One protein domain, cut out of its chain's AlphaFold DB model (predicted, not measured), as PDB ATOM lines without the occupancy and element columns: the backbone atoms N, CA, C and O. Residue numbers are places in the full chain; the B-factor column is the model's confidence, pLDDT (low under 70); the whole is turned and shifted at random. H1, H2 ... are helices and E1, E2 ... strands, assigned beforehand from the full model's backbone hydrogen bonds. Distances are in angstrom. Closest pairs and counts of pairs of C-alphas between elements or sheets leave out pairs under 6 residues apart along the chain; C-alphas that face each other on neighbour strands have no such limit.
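Overview. This is residues 6 to 109 of the 109 residues of an uncharacterized protein of Poseidonibacter parvus (UniProt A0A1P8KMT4). A twisted wall of six strands has the longest helix, H3, running along one face; H1 packs side by side with H3, and short H2 packs on its first residues. This makes two layers, H3 on one face of the sheet. The printed part has 104 residues with three named helices and six named strands, in the order E1 E2 E3 E4 H1 H2 E5 E6 H3 along the chain; the sheet, E3 E4 E2 E1 E5 E6, is mixed, and the class is mixed, helices and strands. It is compact, radius of gyration of the C-alphas 12.8 A, spanning 37 by 30 by 24 A.

Arrangement. Start at E1, residues 6 to 11, and its parallel neighbour E5, residues 74 to 81: N 8 and O 77 are 2.8 A apart. E2, residues 15 to 20, forms a hairpin with E1, N 9 and O 17 at 2.9 A. Antiparallel to E2 is E4, residues 48 to 53, N 18 and O 51 at 2.9 A; its hairpin partner is edge strand E3, residues 39 to 42, N 41 and O 50 at 2.9 A. E5 forms a hairpin with edge strand E6, residues 86 to 94, N 76 and O 92 at 2.8 A. H3, residues 96 to 107, is on the sheet at a height of 8.4 A, its closest C-alphas to E1 those of Ile 10 and Phe 107, 6.8 A. H1, residues 58 to 65, touches residues 97 to 101 of H3 alone, opposite ways at a shallow tilt of 16 degrees, closest C-alphas Lys 65 and Ile 97, 6.8 A. H2, residues 68 to 71, touches residues 96 to 97 of H3 alone, closest C-alphas Phe 70 and Ile 96, 5.0 A. E4, H1, H2 and E5 make a split strand-helix-strand unit, E2 and E1 between its strands, with a right-handed crossover. In H1 and H3 every O i to N i+4 pair is within hydrogen-bond range; H2 is too short for one.

Along the chain. Find C-alpha 6 at (78.111, 218.370, 332.867), where E1 begins. E5 runs 22.4 A; E6, 22.0 A long, bends by 54 degrees at residue 89. H3 runs 16.0 A to C-alpha 107 at (77.149, 215.525, 315.415).

Size, cuts and confidence. The farthest C-alphas, Asp 45 and Ala 84, are 38.3 A apart. The printed part has no cut; E2 to E3, residues 21 to 38, is the long link. Residues 33 to 34 and 108 to 109 are under pLDDT 70.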
ATOM      1  N   PHE A   6      77.216 218.787 333.929       97.69
ATOM      2  CA  PHE A   6      78.111 218.370 332.867       97.69
ATOM      3  C   PHE A   6      78.200 219.445 331.788       97.69
ATOM      4  O   PHE A   6      77.276 220.232 331.581       97.69
ATOM      5  N   VAL A   7      79.341 219.462 331.116       97.31
ATOM      6  CA  VAL A   7      79.559 220.193 329.876       97.31
ATOM      7  C   VAL A   7      79.632 219.162 328.761       97.31
ATOM      8  O   VAL A   7      80.382 218.194 328.877       97.31
ATOM      9  N   ILE A   8      78.855 219.377 327.711       97.50
ATOM     10  CA  ILE A   8      78.945 218.650 326.452       97.50
ATOM     11  C   ILE A   8      79.742 219.531 325.496       97.50
ATOM     12  O   ILE A   8      79.415 220.710 325.342       97.50
ATOM     13  N   LYS A   9      80.774 218.976 324.868       95.38
ATOM     14  CA  LYS A   9      81.470 219.625 323.757       95.38
ATOM     15  C   LYS A   9      81.373 218.752 322.526       95.38
ATOM     16  O   LYS A   9      81.651 217.560 322.599       95.38
ATOM     17  N   ILE A  10      80.969 219.364 321.425       94.44
ATOM     18  CA  ILE A  10      80.910 218.744 320.110       94.44
ATOM     19  C   ILE A  10      81.895 219.497 319.225       94.44
ATOM     20  O   ILE A  10      81.680 220.671 318.928       94.44
ATOM     21  N   TYR A  11      82.968 218.823 318.828       91.56
ATOM     22  CA  TYR A  11      83.942 219.324 317.868       91.56
ATOM     23  C   TYR A  11      83.541 218.778 316.501       91.56
ATOM     24  O   TYR A  11      83.758 217.601 316.202       91.56
ATOM     25  N   LYS A  12      82.868 219.612 315.702       80.44
ATOM     26  CA  LYS A  12      82.192 219.165 314.479       80.44
ATOM     27  C   LYS A  12      83.177 218.463 313.537       80.44
ATOM     28  O   LYS A  12      84.247 218.997 313.274       80.44
ATOM     29  N   ASP A  13      82.808 217.279 313.050       79.12
ATOM     30  CA  ASP A  13      83.626 216.397 312.197       79.12
ATOM     31  C   ASP A  13      84.877 215.765 312.855       79.12
ATOM     32  O   ASP A  13      85.639 215.082 312.164       79.12
ATOM     33  N   TYR A  14      85.096 215.943 314.166       85.25
ATOM     34  CA  TYR A  14      86.262 215.392 314.874       85.25
ATOM     35  C   TYR A  14      85.876 214.432 315.998       85.25
ATOM     36  O   TYR A  14      86.145 213.235 315.900       85.25
ATOM     37  N   ASP A  15      85.285 214.953 317.071       93.62
ATOM     38  CA  ASP A  15      84.999 214.196 318.286       93.62
ATOM     39  C   ASP A  15      83.996 214.919 319.197       93.62
ATOM     40  O   ASP A  15      83.501 216.016 318.912       93.62
ATOM     41  N   TRP A  16      83.629 214.262 320.291       95.00
ATOM     42  CA  TRP A  16      82.768 214.827 321.314       95.00
ATOM     43  C   TRP A  16      83.193 214.362 322.704       95.00
ATOM     44  O   TRP A  16      83.778 213.295 322.893       95.00
ATOM     45  N   GLU A  17      82.844 215.159 323.712       96.44
ATOM     46  CA  GLU A  17      83.030 214.792 325.113       96.44
ATOM     47  C   GLU A  17      81.869 215.238 326.004       96.44
ATOM     48  O   GLU A  17      81.262 216.292 325.813       96.44
ATOM     49  N   ILE A  18      81.602 214.443 327.040       96.88
ATOM     50  CA  ILE A  18      80.729 214.787 328.166       96.88
ATOM     51  C   ILE A  18      81.598 214.814 329.418       96.88
ATOM     52  O   ILE A  18      82.155 213.790 329.808       96.88
ATOM     53  N   LYS A  19      81.694 215.963 330.091       96.75
ATOM     54  CA  LYS A  19      82.619 216.148 331.216       96.75
ATOM     55  C   LYS A  19      81.980 216.806 332.427       96.75
ATOM     56  O   LYS A  19      81.266 217.800 332.310       96.75
ATOM     57  N   LEU A  20      82.218 216.252 333.614       96.44
ATOM     58  CA  LEU A  20      81.672 216.800 334.853       96.44
ATOM     59  C   LEU A  20      82.325 218.152 335.174       96.44
ATOM     60  O   LEU A  20      83.487 218.210 335.565       96.44
ATOM     61  N   LYS A  21      81.549 219.237 335.104       93.44
ATOM     62  CA  LYS A  21      82.025 220.632 335.165       93.44
ATOM     63  C   LYS A  21      82.845 220.968 336.416       93.44
ATOM     64  O   LYS A  21      83.656 221.886 336.395       93.44
ATOM     65  N   THR A  22      82.620 220.260 337.520       88.81
ATOM     66  CA  THR A  22      83.300 220.504 338.801       88.81
ATOM     67  C   THR A  22      84.698 219.893 338.891       88.81
ATOM     68  O   THR A  22      85.352 220.065 339.916       88.81
ATOM     69  N   LEU A  23      85.144 219.149 337.875       90.00
ATOM     70  CA  LEU A  23      86.448 218.488 337.854       90.00
ATOM     71  C   LEU A  23      87.390 219.161 336.857       90.00
ATOM     72  O   LEU A  23      86.975 219.642 335.805       90.00
ATOM     73  N   SER A  24      88.676 219.173 337.204       84.94
ATOM     74  CA  SER A  24      89.744 219.742 336.377       84.94
ATOM     75  C   SER A  24      90.658 218.690 335.749       84.94
ATOM     76  O   SER A  24      91.314 218.990 334.760       84.94
ATOM     77  N   ASP A  25      90.721 217.484 336.320       90.12
ATOM     78  CA  ASP A  25      91.555 216.385 335.833       90.12
ATOM     79  C   ASP A  25      90.790 215.059 335.923       90.12
ATOM     80  O   ASP A  25      90.519 214.541 337.010       90.12
ATOM     81  N   TYR A  26      90.413 214.529 334.761       89.94
ATOM     82  CA  TYR A  26      89.636 213.298 334.633       89.94
ATOM     83  C   TYR A  26      90.523 212.043 334.609       89.94
ATOM     84  O   TYR A  26      90.014 210.946 334.836       89.94
ATOM     85  N   ALA A  27      91.837 212.179 334.395       89.94
ATOM     86  CA  ALA A  27      92.772 211.050 334.361       89.94
ATOM     87  C   ALA A  27      93.007 210.438 335.754       89.94
ATOM     88  O   ALA A  27      93.443 209.295 335.871       89.94
ATOM     89  N   LEU A  28      92.665 211.173 336.819       91.56
ATOM     90  CA  LEU A  28      92.680 210.684 338.201       91.56
ATOM     91  C   LEU A  28      91.567 209.669 338.503       91.56
ATOM     92  O   LEU A  28      91.557 209.065 339.578       91.56
ATOM     93  N   TYR A  29      90.616 209.499 337.583       92.69
ATOM     94  CA  TYR A  29      89.461 208.633 337.756       92.69
ATOM     95  C   TYR A  29      89.658 207.304 337.013       92.69
ATOM     96  O   TYR A  29      90.189 207.282 335.900       92.69
ATOM     97  N   PRO A  30      89.247 206.169 337.605       91.56
ATOM     98  CA  PRO A  30      89.347 204.879 336.941       91.56
ATOM     99  C   PRO A  30      88.536 204.844 335.644       91.56
ATOM    100  O   PRO A  30      87.427 205.379 335.557       91.56
ATOM    101  N   GLU A  31      89.113 204.182 334.646       90.12
ATOM    102  CA  GLU A  31      88.438 203.833 333.399       90.12
ATOM    103  C   GLU A  31      87.342 202.788 333.632       90.12
ATOM    104  O   GLU A  31      87.427 201.971 334.554       90.12
ATOM    105  N   PHE A  32      86.294 202.823 332.812       81.94
ATOM    106  CA  PHE A  32      85.334 201.727 332.738       81.94
ATOM    107  C   PHE A  32      85.973 200.563 331.978       81.94
ATOM    108  O   PHE A  32      86.685 200.765 331.004       81.94
ATOM    109  N   GLU A  33      85.631 199.333 332.351       69.56
ATOM    110  CA  GLU A  33      85.976 198.129 331.578       69.56
ATOM    111  C   GLU A  33      84.992 197.876 330.415       69.56
ATOM    112  O   GLU A  33      84.821 196.741 329.980       69.56
ATOM    113  N   VAL A  34      84.274 198.907 329.952       68.00
ATOM    114  CA  VAL A  34      83.234 198.769 328.926       68.00
ATOM    115  C   VAL A  34      83.663 199.542 327.681       68.00
ATOM    116  O   VAL A  34      83.635 200.771 327.675       68.00
ATOM    117  N   GLU A  35      84.060 198.812 326.637       73.06
ATOM    118  CA  GLU A  35      84.539 199.338 325.346       73.06
ATOM    119  C   GLU A  35      83.383 199.872 324.471       73.06
ATOM    120  O   GLU A  35      83.192 199.435 323.343       73.06
ATOM    121  N   ILE A  36      82.564 200.787 325.005       84.25
ATOM    122  CA  ILE A  36      81.549 201.520 324.214       84.25
ATOM    123  C   ILE A  36      82.136 202.822 323.672       84.25
ATOM    124  O   ILE A  36      81.821 203.234 322.561       84.25
ATOM    125  N   PHE A  37      82.967 203.473 324.485       91.00
ATOM    126  CA  PHE A  37      83.565 204.761 324.177       91.00
ATOM    127  C   PHE A  37      85.079 204.659 324.246       91.00
ATOM    128  O   PHE A  37      85.613 203.946 325.101       91.00
ATOM    129  N   SER A  38      85.757 205.439 323.411       92.75
ATOM    130  CA  SER A  38      87.215 205.555 323.389       92.75
ATOM    131  C   SER A  38      87.790 205.876 324.771       92.75
ATOM    132  O   SER A  38      88.810 205.310 325.159       92.75
ATOM    133  N   ILE A  39      87.130 206.755 325.537       93.25
ATOM    134  CA  ILE A  39      87.436 206.972 326.955       93.25
ATOM    135  C   ILE A  39      86.135 207.088 327.743       93.25
ATOM    136  O   ILE A  39      85.253 207.884 327.429       93.25
ATOM    137  N   SER A  40      86.046 206.350 328.845       94.19
ATOM    138  CA  SER A  40      84.966 206.488 329.819       94.19
ATOM    139  C   SER A  40      85.524 206.360 331.234       94.19
ATOM    140  O   SER A  40      86.250 205.421 331.550       94.19
ATOM    141  N   ARG A  41      85.234 207.338 332.103       95.00
ATOM    142  CA  ARG A  41      85.811 207.440 333.459       95.00
ATOM    143  C   ARG A  41      84.725 207.575 334.513       95.00
ATOM    144  O   ARG A  41      83.738 208.286 334.303       95.00
ATOM    145  N   GLN A  42      84.915 206.928 335.663       94.00
ATOM    146  CA  GLN A  42      83.983 206.960 336.800       94.00
ATOM    147  C   GLN A  42      84.672 207.274 338.117       94.00
ATOM    148  O   GLN A  42      85.856 207.032 338.306       94.00
ATOM    149  N   THR A  43      83.895 207.738 339.082       92.94
ATOM    150  CA  THR A  43      84.255 207.679 340.499       92.94
ATOM    151  C   THR A  43      84.329 206.234 341.019       92.94
ATOM    152  O   THR A  43      83.851 205.288 340.390       92.94
ATOM    153  N   LEU A  44      84.881 206.053 342.225       90.44
ATOM    154  CA  LEU A  44      84.920 204.748 342.902       90.44
ATOM    155  C   LEU A  44      83.520 204.183 343.208       90.44
ATOM    156  O   LEU A  44      83.347 202.968 343.239       90.44
ATOM    157  N   ASP A  45      82.514 205.046 343.389       91.19
ATOM    158  CA  ASP A  45      81.099 204.673 343.525       91.19
ATOM    159  C   ASP A  45      80.384 204.494 342.171       91.19
ATOM    160  O   ASP A  45      79.158 204.437 342.123       91.19
ATOM    161  N   ARG A  46      81.149 204.344 341.079       91.06
ATOM    162  CA  ARG A  46      80.673 204.036 339.720       91.06
ATOM    163  C   ARG A  46      79.807 205.117 339.071       91.06
ATOM    164  O   ARG A  46      79.003 204.817 338.191       91.06
ATOM    165  N   LYS A  47      79.977 206.381 339.457       93.12
ATOM    166  CA  LYS A  47      79.323 207.504 338.780       93.12
ATOM    167  C   LYS A  47      80.173 207.990 337.618       93.12
ATOM    168  O   LYS A  47      81.342 208.309 337.815       93.12
ATOM    169  N   ILE A  48      79.576 208.109 336.434       94.81
ATOM    170  CA  ILE A  48      80.239 208.639 335.232       94.81
ATOM    171  C   ILE A  48      80.739 210.053 335.511       94.81
ATOM    172  O   ILE A  48      79.986 210.860 336.049       94.81
ATOM    173  N   VAL A  49      81.982 210.368 335.156       95.94
ATOM    174  CA  VAL A  49      82.549 211.727 335.256       95.94
ATOM    175  C   VAL A  49      83.056 212.266 333.924       95.94
ATOM    176  O   VAL A  49      83.156 213.483 333.775       95.94
ATOM    177  N   TYR A  50      83.365 211.376 332.981       96.31
ATOM    178  CA  TYR A  50      83.889 211.727 331.671       96.31
ATOM    179  C   TYR A  50      83.543 210.652 330.644       96.31
ATOM    180  O   TYR A  50      83.685 209.467 330.952       96.31
ATOM    181  N   LEU A  51      83.133 211.077 329.454       96.19
ATOM    182  CA  LEU A  51      82.961 210.253 328.260       96.19
ATOM    183  C   LEU A  51      83.574 211.000 327.074       96.19
ATOM    184  O   LEU A  51      83.415 212.218 326.993       96.19
ATOM    185  N   PHE A  52      84.239 210.279 326.178       95.06
ATOM    186  CA  PHE A  52      84.825 210.818 324.953       95.06
ATOM    187  C   PHE A  52      84.820 209.764 323.850       95.06
ATOM    188  O   PHE A  52      85.188 208.609 324.098       95.06
ATOM    189  N   ASP A  53      84.460 210.187 322.641       94.62
ATOM    190  CA  ASP A  53      84.576 209.383 321.429       94.62
ATOM    191  C   ASP A  53      84.669 210.262 320.170       94.62
ATOM    192  O   ASP A  53      84.270 211.425 320.177       94.62
ATOM    193  N   ALA A  54      85.165 209.684 319.076       92.31
ATOM    194  CA  ALA A  54      85.170 210.289 317.745       92.31
ATOM    195  C   ALA A  54      83.868 210.021 316.962       92.31
ATOM    196  O   ALA A  54      83.632 210.603 315.907       92.31
ATOM    197  N   SER A  55      83.028 209.107 317.449       91.31
ATOM    198  CA  SER A  55      81.801 208.678 316.779       91.31
ATOM    199  C   SER A  55      80.673 208.431 317.775       91.31
ATOM    200  O   SER A  55      80.898 208.268 318.974       91.31
ATOM    201  N   ILE A  56      79.430 208.433 317.298       90.81
ATOM    202  CA  ILE A  56      78.271 208.115 318.131       90.81
ATOM    203  C   ILE A  56      77.242 207.309 317.342       90.81
ATOM    204  O   ILE A  56      76.470 207.825 316.536       90.81
ATOM    205  N   GLU A  57      77.247 206.003 317.573       91.19
ATOM    206  CA  GLU A  57      76.343 205.064 316.916       91.19
ATOM    207  C   GLU A  57      75.118 204.779 317.788       91.19
ATOM    208  O   GLU A  57      75.191 204.788 319.019       91.19
ATOM    209  N   GLN A  58      73.975 204.495 317.156       93.25
ATOM    210  CA  GLN A  58      72.746 204.172 317.890       93.25
ATOM    211  C   GLN A  58      72.921 202.935 318.783       93.25
ATOM    212  O   GLN A  58      72.414 202.918 319.901       93.25
ATOM    213  N   GLU A  59      73.685 201.941 318.320       92.44
ATOM    214  CA  GLU A  59      73.964 200.715 319.076       92.44
ATOM    215  C   GLU A  59      74.648 201.022 320.420       92.44
ATOM    216  O   GLU A  59      74.276 200.455 321.447       92.44
ATOM    217  N   ASN A  60      75.566 201.996 320.450       91.62
ATOM    218  CA  ASN A  60      76.240 202.430 321.676       91.62
ATOM    219  C   ASN A  60      75.258 203.060 322.674       91.62
ATOM    220  O   ASN A  60      75.325 202.786 323.874       91.62
ATOM    221  N   ILE A  61      74.321 203.879 322.185       94.44
ATOM    222  CA  ILE A  61      73.275 204.494 323.018       94.44
ATOM    223  C   ILE A  61      72.344 203.415 323.582       94.44
ATOM    224  O   ILE A  61      71.986 203.464 324.760       94.44
ATOM    225  N   ASP A  62      71.984 202.423 322.770       94.81
ATOM    226  CA  ASP A  62      71.110 201.329 323.187       94.81
ATOM    227  C   ASP A  62      71.765 200.463 324.273       94.81
ATOM    228  O   ASP A  62      71.110 200.119 325.257       94.81
ATOM    229  N   VAL A  63      73.073 200.200 324.185       92.81
ATOM    230  CA  VAL A  63      73.819 199.542 325.274       92.81
ATOM    231  C   VAL A  63      73.823 200.402 326.545       92.81
ATOM    232  O   VAL A  63      73.644 199.877 327.645       92.81
ATOM    233  N   CYS A  64      73.975 201.725 326.421       93.38
ATOM    234  CA  CYS A  64      73.951 202.635 327.571       93.38
ATOM    235  C   CYS A  64      72.584 202.680 328.272       93.38
ATOM    236  O   CYS A  64      72.535 202.868 329.487       93.38
ATOM    237  N   LYS A  65      71.477 202.474 327.544       94.94
ATOM    238  CA  LYS A  65      70.115 202.418 328.113       94.94
ATOM    239  C   LYS A  65      69.922 201.262 329.099       94.94
ATOM    240  O   LYS A  65      69.144 201.393 330.044       94.94
ATOM    241  N   GLU A  66      70.664 200.173 328.928       93.88
ATOM    242  CA  GLU A  66      70.644 199.018 329.835       93.88
ATOM    243  C   GLU A  66      71.523 199.226 331.087       93.88
ATOM    244  O   GLU A  66      71.445 198.461 332.054       93.88
ATOM    245  N   ASP A  67      72.348 200.277 331.117       91.44
ATOM    246  CA  ASP A  67      73.250 200.577 332.224       91.44
ATOM    247  C   ASP A  67      72.702 201.691 333.128       91.44
ATOM    248  O   ASP A  67      72.696 202.880 332.810       91.44
ATOM    249  N   SER A  68      72.319 201.304 334.347       92.81
ATOM    250  CA  SER A  68      71.786 202.219 335.364       92.81
ATOM    251  C   SER A  68      72.667 203.432 335.698       92.81
ATOM    252  O   SER A  68      72.142 204.425 336.203       92.81
ATOM    253  N   ARG A  69      73.977 203.394 335.412       92.06
ATOM    254  CA  ARG A  69      74.884 204.538 335.609       92.06
ATOM    255  C   ARG A  69      74.522 205.726 334.719       92.06
ATOM    256  O   ARG A  69      74.795 206.861 335.100       92.06
ATOM    257  N   PHE A  70      73.892 205.478 333.572       94.56
ATOM    258  CA  PHE A  70      73.519 206.508 332.605       94.56
ATOM    259  C   PHE A  70      72.167 207.170 332.916       94.56
ATOM    260  O   PHE A  70      71.882 208.242 332.388       94.56
ATOM    261  N   ASN A  71      71.378 206.598 333.833       94.50
ATOM    262  CA  ASN A  71      70.045 207.085 334.218       94.50
ATOM    263  C   ASN A  71      70.070 208.215 335.267       94.50
ATOM    264  O   ASN A  71      69.023 208.623 335.772       94.50
ATOM    265  N   GLU A  72      71.251 208.704 335.656       93.50
ATOM    266  CA  GLU A  72      71.371 209.782 336.638       93.50
ATOM    267  C   GLU A  72      70.885 211.119 336.058       93.50
ATOM    268  O   GLU A  72      71.431 211.605 335.069       93.50
ATOM    269  N   LEU A  73      69.902 211.745 336.716       95.88
ATOM    270  CA  LEU A  73      69.436 213.089 336.370       95.88
ATOM    271  C   LEU A  73      70.485 214.153 336.733       95.88
ATOM    272  O   LEU A  73      70.900 214.272 337.890       95.88
ATOM    273  N   CYS A  74      70.882 214.936 335.736       96.62
ATOM    274  CA  CYS A  74      71.950 215.926 335.754       96.62
ATOM    275  C   CYS A  74      71.532 217.196 334.995       96.62
ATOM    276  O   CYS A  74      70.512 217.225 334.305       96.62
ATOM    277  N   LYS A  75      72.363 218.238 335.092       97.50
ATOM    278  CA  LYS A  75      72.288 219.431 334.238       97.50
ATOM    279  C   LYS A  75      73.357 219.401 333.165       97.50
ATOM    280  O   LYS A  75      74.489 219.021 333.461       97.50
ATOM    281  N   PHE A  76      73.040 219.902 331.981       97.94
ATOM    282  CA  PHE A  76      73.954 219.953 330.847       97.94
ATOM    283  C   PHE A  76      74.049 221.371 330.285       97.94
ATOM    284  O   PHE A  76      73.044 222.061 330.140       97.94
ATOM    285  N   GLU A  77      75.271 221.796 329.973       97.56
ATOM    286  CA  GLU A  77      75.565 222.909 329.064       97.56
ATOM    287  C   GLU A  77      76.213 222.320 327.813       97.56
ATOM    288  O   GLU A  77      77.248 221.661 327.924       97.56
ATOM    289  N   ALA A  78      75.627 222.549 326.644       96.69
ATOM    290  CA  ALA A  78      76.138 222.035 325.384       96.69
ATOM    291  C   ALA A  78      76.777 223.135 324.544       96.69
ATOM    292  O   ALA A  78      76.151 224.161 324.270       96.69
ATOM    293  N   PHE A  79      78.008 222.880 324.115       95.31
ATOM    294  CA  PHE A  79      78.791 223.756 323.260       95.31
ATOM    295  C   PHE A  79      79.141 223.038 321.962       95.31
ATOM    296  O   PHE A  79      79.477 221.850 321.981       95.31
ATOM    297  N   ILE A  80      79.093 223.773 320.856       90.88
ATOM    298  CA  ILE A  80      79.609 223.322 319.564       90.88
ATOM    299  C   ILE A  80      80.820 224.187 319.218       90.88
ATOM    300  O   ILE A  80      80.783 225.404 319.406       90.88
ATOM    301  N   ASP A  81      81.880 223.540 318.745       88.75
ATOM    302  CA  ASP A  81      83.048 224.175 318.141       88.75
ATOM    303  C   ASP A  81      83.145 223.715 316.679       88.75
ATOM    304  O   ASP A  81      83.338 222.531 316.392       88.75
ATOM    305  N   ASP A  82      82.959 224.657 315.755       83.44
ATOM    306  CA  ASP A  82      83.081 224.467 314.305       83.44
ATOM    307  C   ASP A  82      84.416 225.007 313.749       83.44
ATOM    308  O   ASP A  82      84.603 225.128 312.536       83.44
ATOM    309  N   GLY A  83      85.358 225.345 314.637       79.56
ATOM    310  CA  GLY A  83      86.637 225.968 314.314       79.56
ATOM    311  C   GLY A  83      86.636 227.499 314.380       79.56
ATOM    312  O   GLY A  83      87.711 228.097 314.261       79.56
ATOM    313  N   ALA A  84      85.486 228.154 314.585       80.12
ATOM    314  CA  ALA A  84      85.398 229.605 314.802       80.12
ATOM    315  C   ALA A  84      85.364 230.007 316.291       80.12
ATOM    316  O   ALA A  84      85.512 231.192 316.611       80.12
ATOM    317  N   GLY A  85      85.223 229.036 317.195       79.38
ATOM    318  CA  GLY A  85      85.147 229.227 318.640       79.38
ATOM    319  C   GLY A  85      84.020 228.409 319.271       79.38
ATOM    320  O   GLY A  85      83.202 227.814 318.583       79.38
ATOM    321  N   GLU A  86      83.975 228.395 320.604       85.50
ATOM    322  CA  GLU A  86      82.943 227.669 321.351       85.50
ATOM    323  C   GLU A  86      81.695 228.536 321.543       85.50
ATOM    324  O   GLU A  86      81.745 229.573 322.217       85.50
ATOM    325  N   GLU A  87      80.556 228.078 321.023       86.75
ATOM    326  CA  GLU A  87      79.255 228.708 321.251       86.75
ATOM    327  C   GLU A  87      78.361 227.820 322.122       86.75
ATOM    328  O   GLU A  87      78.187 226.630 321.855       86.75
ATOM    329  N   LEU A  88      77.775 228.399 323.179       90.12
ATOM    330  CA  LEU A  88      76.757 227.720 323.984       90.12
ATOM    331  C   LEU A  88      75.475 227.600 323.155       90.12
ATOM    332  O   LEU A  88      74.820 228.605 322.876       90.12
ATOM    333  N   LEU A  89      75.093 226.372 322.814       90.25
ATOM    334  CA  LEU A  89      73.913 226.100 321.999       90.25
ATOM    335  C   LEU A  89      72.673 225.817 322.852       90.25
ATOM    336  O   LEU A  89      71.555 226.181 322.487       90.25
ATOM    337  N   SER A  90      72.851 225.117 323.976       93.75
ATOM    338  CA  SER A  90      71.727 224.646 324.783       93.75
ATOM    339  C   SER A  90      72.093 224.431 326.246       93.75
ATOM    340  O   SER A  90      73.220 224.065 326.580       93.75
ATOM    341  N   GLU A  91      71.098 224.604 327.111       97.06
ATOM    342  CA  GLU A  91      71.117 224.144 328.495       97.06
ATOM    343  C   GLU A  91      69.854 223.330 328.763       97.06
ATOM    344  O   GLU A  91      68.753 223.745 328.387       97.06
ATOM    345  N   PHE A  92      70.004 222.176 329.407       97.25
ATOM    346  CA  PHE A  92      68.877 221.304 329.728       97.25
ATOM    347  C   PHE A  92      69.148 220.421 330.947       97.25
ATOM    348  O   PHE A  92      70.296 220.163 331.319       97.25
ATOM    349  N   ASP A  93      68.060 219.939 331.543       97.31
ATOM    350  CA  ASP A  93      68.071 218.928 332.595       97.31
ATOM    351  C   ASP A  93      67.681 217.582 331.968       97.31
ATOM    352  O   ASP A  93      66.752 217.519 331.160       97.31
ATOM    353  N   GLY A  94      68.375 216.504 332.328       96.88
ATOM    354  CA  GLY A  94      68.139 215.183 331.742       96.88
ATOM    355  C   GLY A  94      69.083 214.121 332.287       96.88
ATOM    356  O   GLY A  94      69.767 214.333 333.283       96.88
ATOM    357  N   THR A  95      69.121 212.970 331.642       97.50
ATOM    358  CA  THR A  95      70.048 211.868 331.914       97.50
ATOM    359  C   THR A  95      71.280 211.940 331.011       97.50
ATOM    360  O   THR A  95      71.346 212.744 330.081       97.50
ATOM    361  N   ILE A  96      72.275 211.081 331.252       96.81
ATOM    362  CA  ILE A  96      73.427 210.973 330.342       96.81
ATOM    363  C   ILE A  96      72.989 210.370 328.997       96.81
ATOM    364  O   ILE A  96      73.579 210.691 327.971       96.81
ATOM    365  N   ILE A  97      71.914 209.575 328.971       97.38
ATOM    366  CA  ILE A  97      71.307 209.071 327.729       97.38
ATOM    367  C   ILE A  97      70.774 210.237 326.892       97.38
ATOM    368  O   ILE A  97      71.101 210.326 325.713       97.38
ATOM    369  N   ASP A  98      70.042 211.173 327.508       97.75
ATOM    370  CA  ASP A  98      69.533 212.365 326.812       97.75
ATOM    371  C   ASP A  98      70.684 213.213 326.237       97.75
ATOM    372  O   ASP A  98      70.577 213.768 325.144       97.75
ATOM    373  N   ALA A  99      71.818 213.280 326.945       97.25
ATOM    374  CA  ALA A  99      73.024 213.943 326.455       97.25
ATOM    375  C   ALA A  99      73.653 213.227 325.248       97.25
ATOM    376  O   ALA A  99      74.064 213.895 324.303       97.25
ATOM    377  N   LEU A 100      73.705 211.892 325.242       96.44
ATOM    378  CA  LEU A 100      74.184 211.118 324.091       96.44
ATOM    379  C   LEU A 100      73.259 211.285 322.876       96.44
ATOM    380  O   LEU A 100      73.737 211.528 321.772       96.44
ATOM    381  N   GLU A 101      71.941 211.228 323.070       96.38
ATOM    382  CA  GLU A 101      70.965 211.468 321.997       96.38
ATOM    383  C   GLU A 101      71.060 212.908 321.458       96.38
ATOM    384  O   GLU A 101      70.972 213.136 320.248       96.38
ATOM    385  N   TYR A 102      71.320 213.887 322.334       95.69
ATOM    386  CA  TYR A 102      71.617 215.260 321.925       95.69
ATOM    387  C   TYR A 102      72.877 215.330 321.055       95.69
ATOM    388  O   TYR A 102      72.850 215.965 320.001       95.69
ATOM    389  N   ILE A 103      73.972 214.681 321.461       94.56
ATOM    390  CA  ILE A 103      75.214 214.661 320.679       94.56
ATOM    391  C   ILE A 103      74.968 214.016 319.323       94.56
ATOM    392  O   ILE A 103      75.288 214.628 318.315       94.56
ATOM    393  N   GLN A 104      74.330 212.846 319.274       93.88
ATOM    394  CA  GLN A 104      74.051 212.140 318.023       93.88
ATOM    395  C   GLN A 104      73.293 213.016 317.024       93.88
ATOM    396  O   GLN A 104      73.641 213.061 315.846       93.88
ATOM    397  N   LYS A 105      72.294 213.763 317.501       92.62
ATOM    398  CA  LYS A 105      71.515 214.674 316.662       92.62
ATOM    399  C   LYS A 105      72.341 215.839 316.104       92.62
ATOM    400  O   LYS A 105      72.076 216.260 314.988       92.62
ATOM    401  N   ASN A 106      73.282 216.379 316.878       90.44
ATOM    402  CA  ASN A 106      74.047 217.576 316.499       90.44
ATOM    403  C   ASN A 106      75.425 217.254 315.886       90.44
ATOM    404  O   ASN A 106      76.047 218.136 315.306       90.44
ATOM    405  N   PHE A 107      75.909 216.016 316.022       84.12
ATOM    406  CA  PHE A 107      77.149 215.525 315.415       84.12
ATOM    407  C   PHE A 107      76.931 215.043 313.970       84.12
ATOM    408  O   PHE A 107      77.859 215.069 313.172       84.12
ATOM    409  N   ALA A 108      75.714 214.603 313.629       65.44
ATOM    410  CA  ALA A 108      75.368 214.037 312.321       65.44
ATOM    411  C   ALA A 108      74.850 215.058 311.277       65.44
ATOM    412  O   ALA A 108      74.367 214.636 310.224       65.44
ATOM    413  N   ASP A 109      74.936 216.363 311.562       53.56
ATOM    414  CA  ASP A 109      74.455 217.477 310.716       53.56
ATOM    415  C   ASP A 109      75.601 218.260 310.056       53.56
ATOM    416  O   ASP A 109      76.601 218.549 310.748       53.56
TER     417      ASP A 109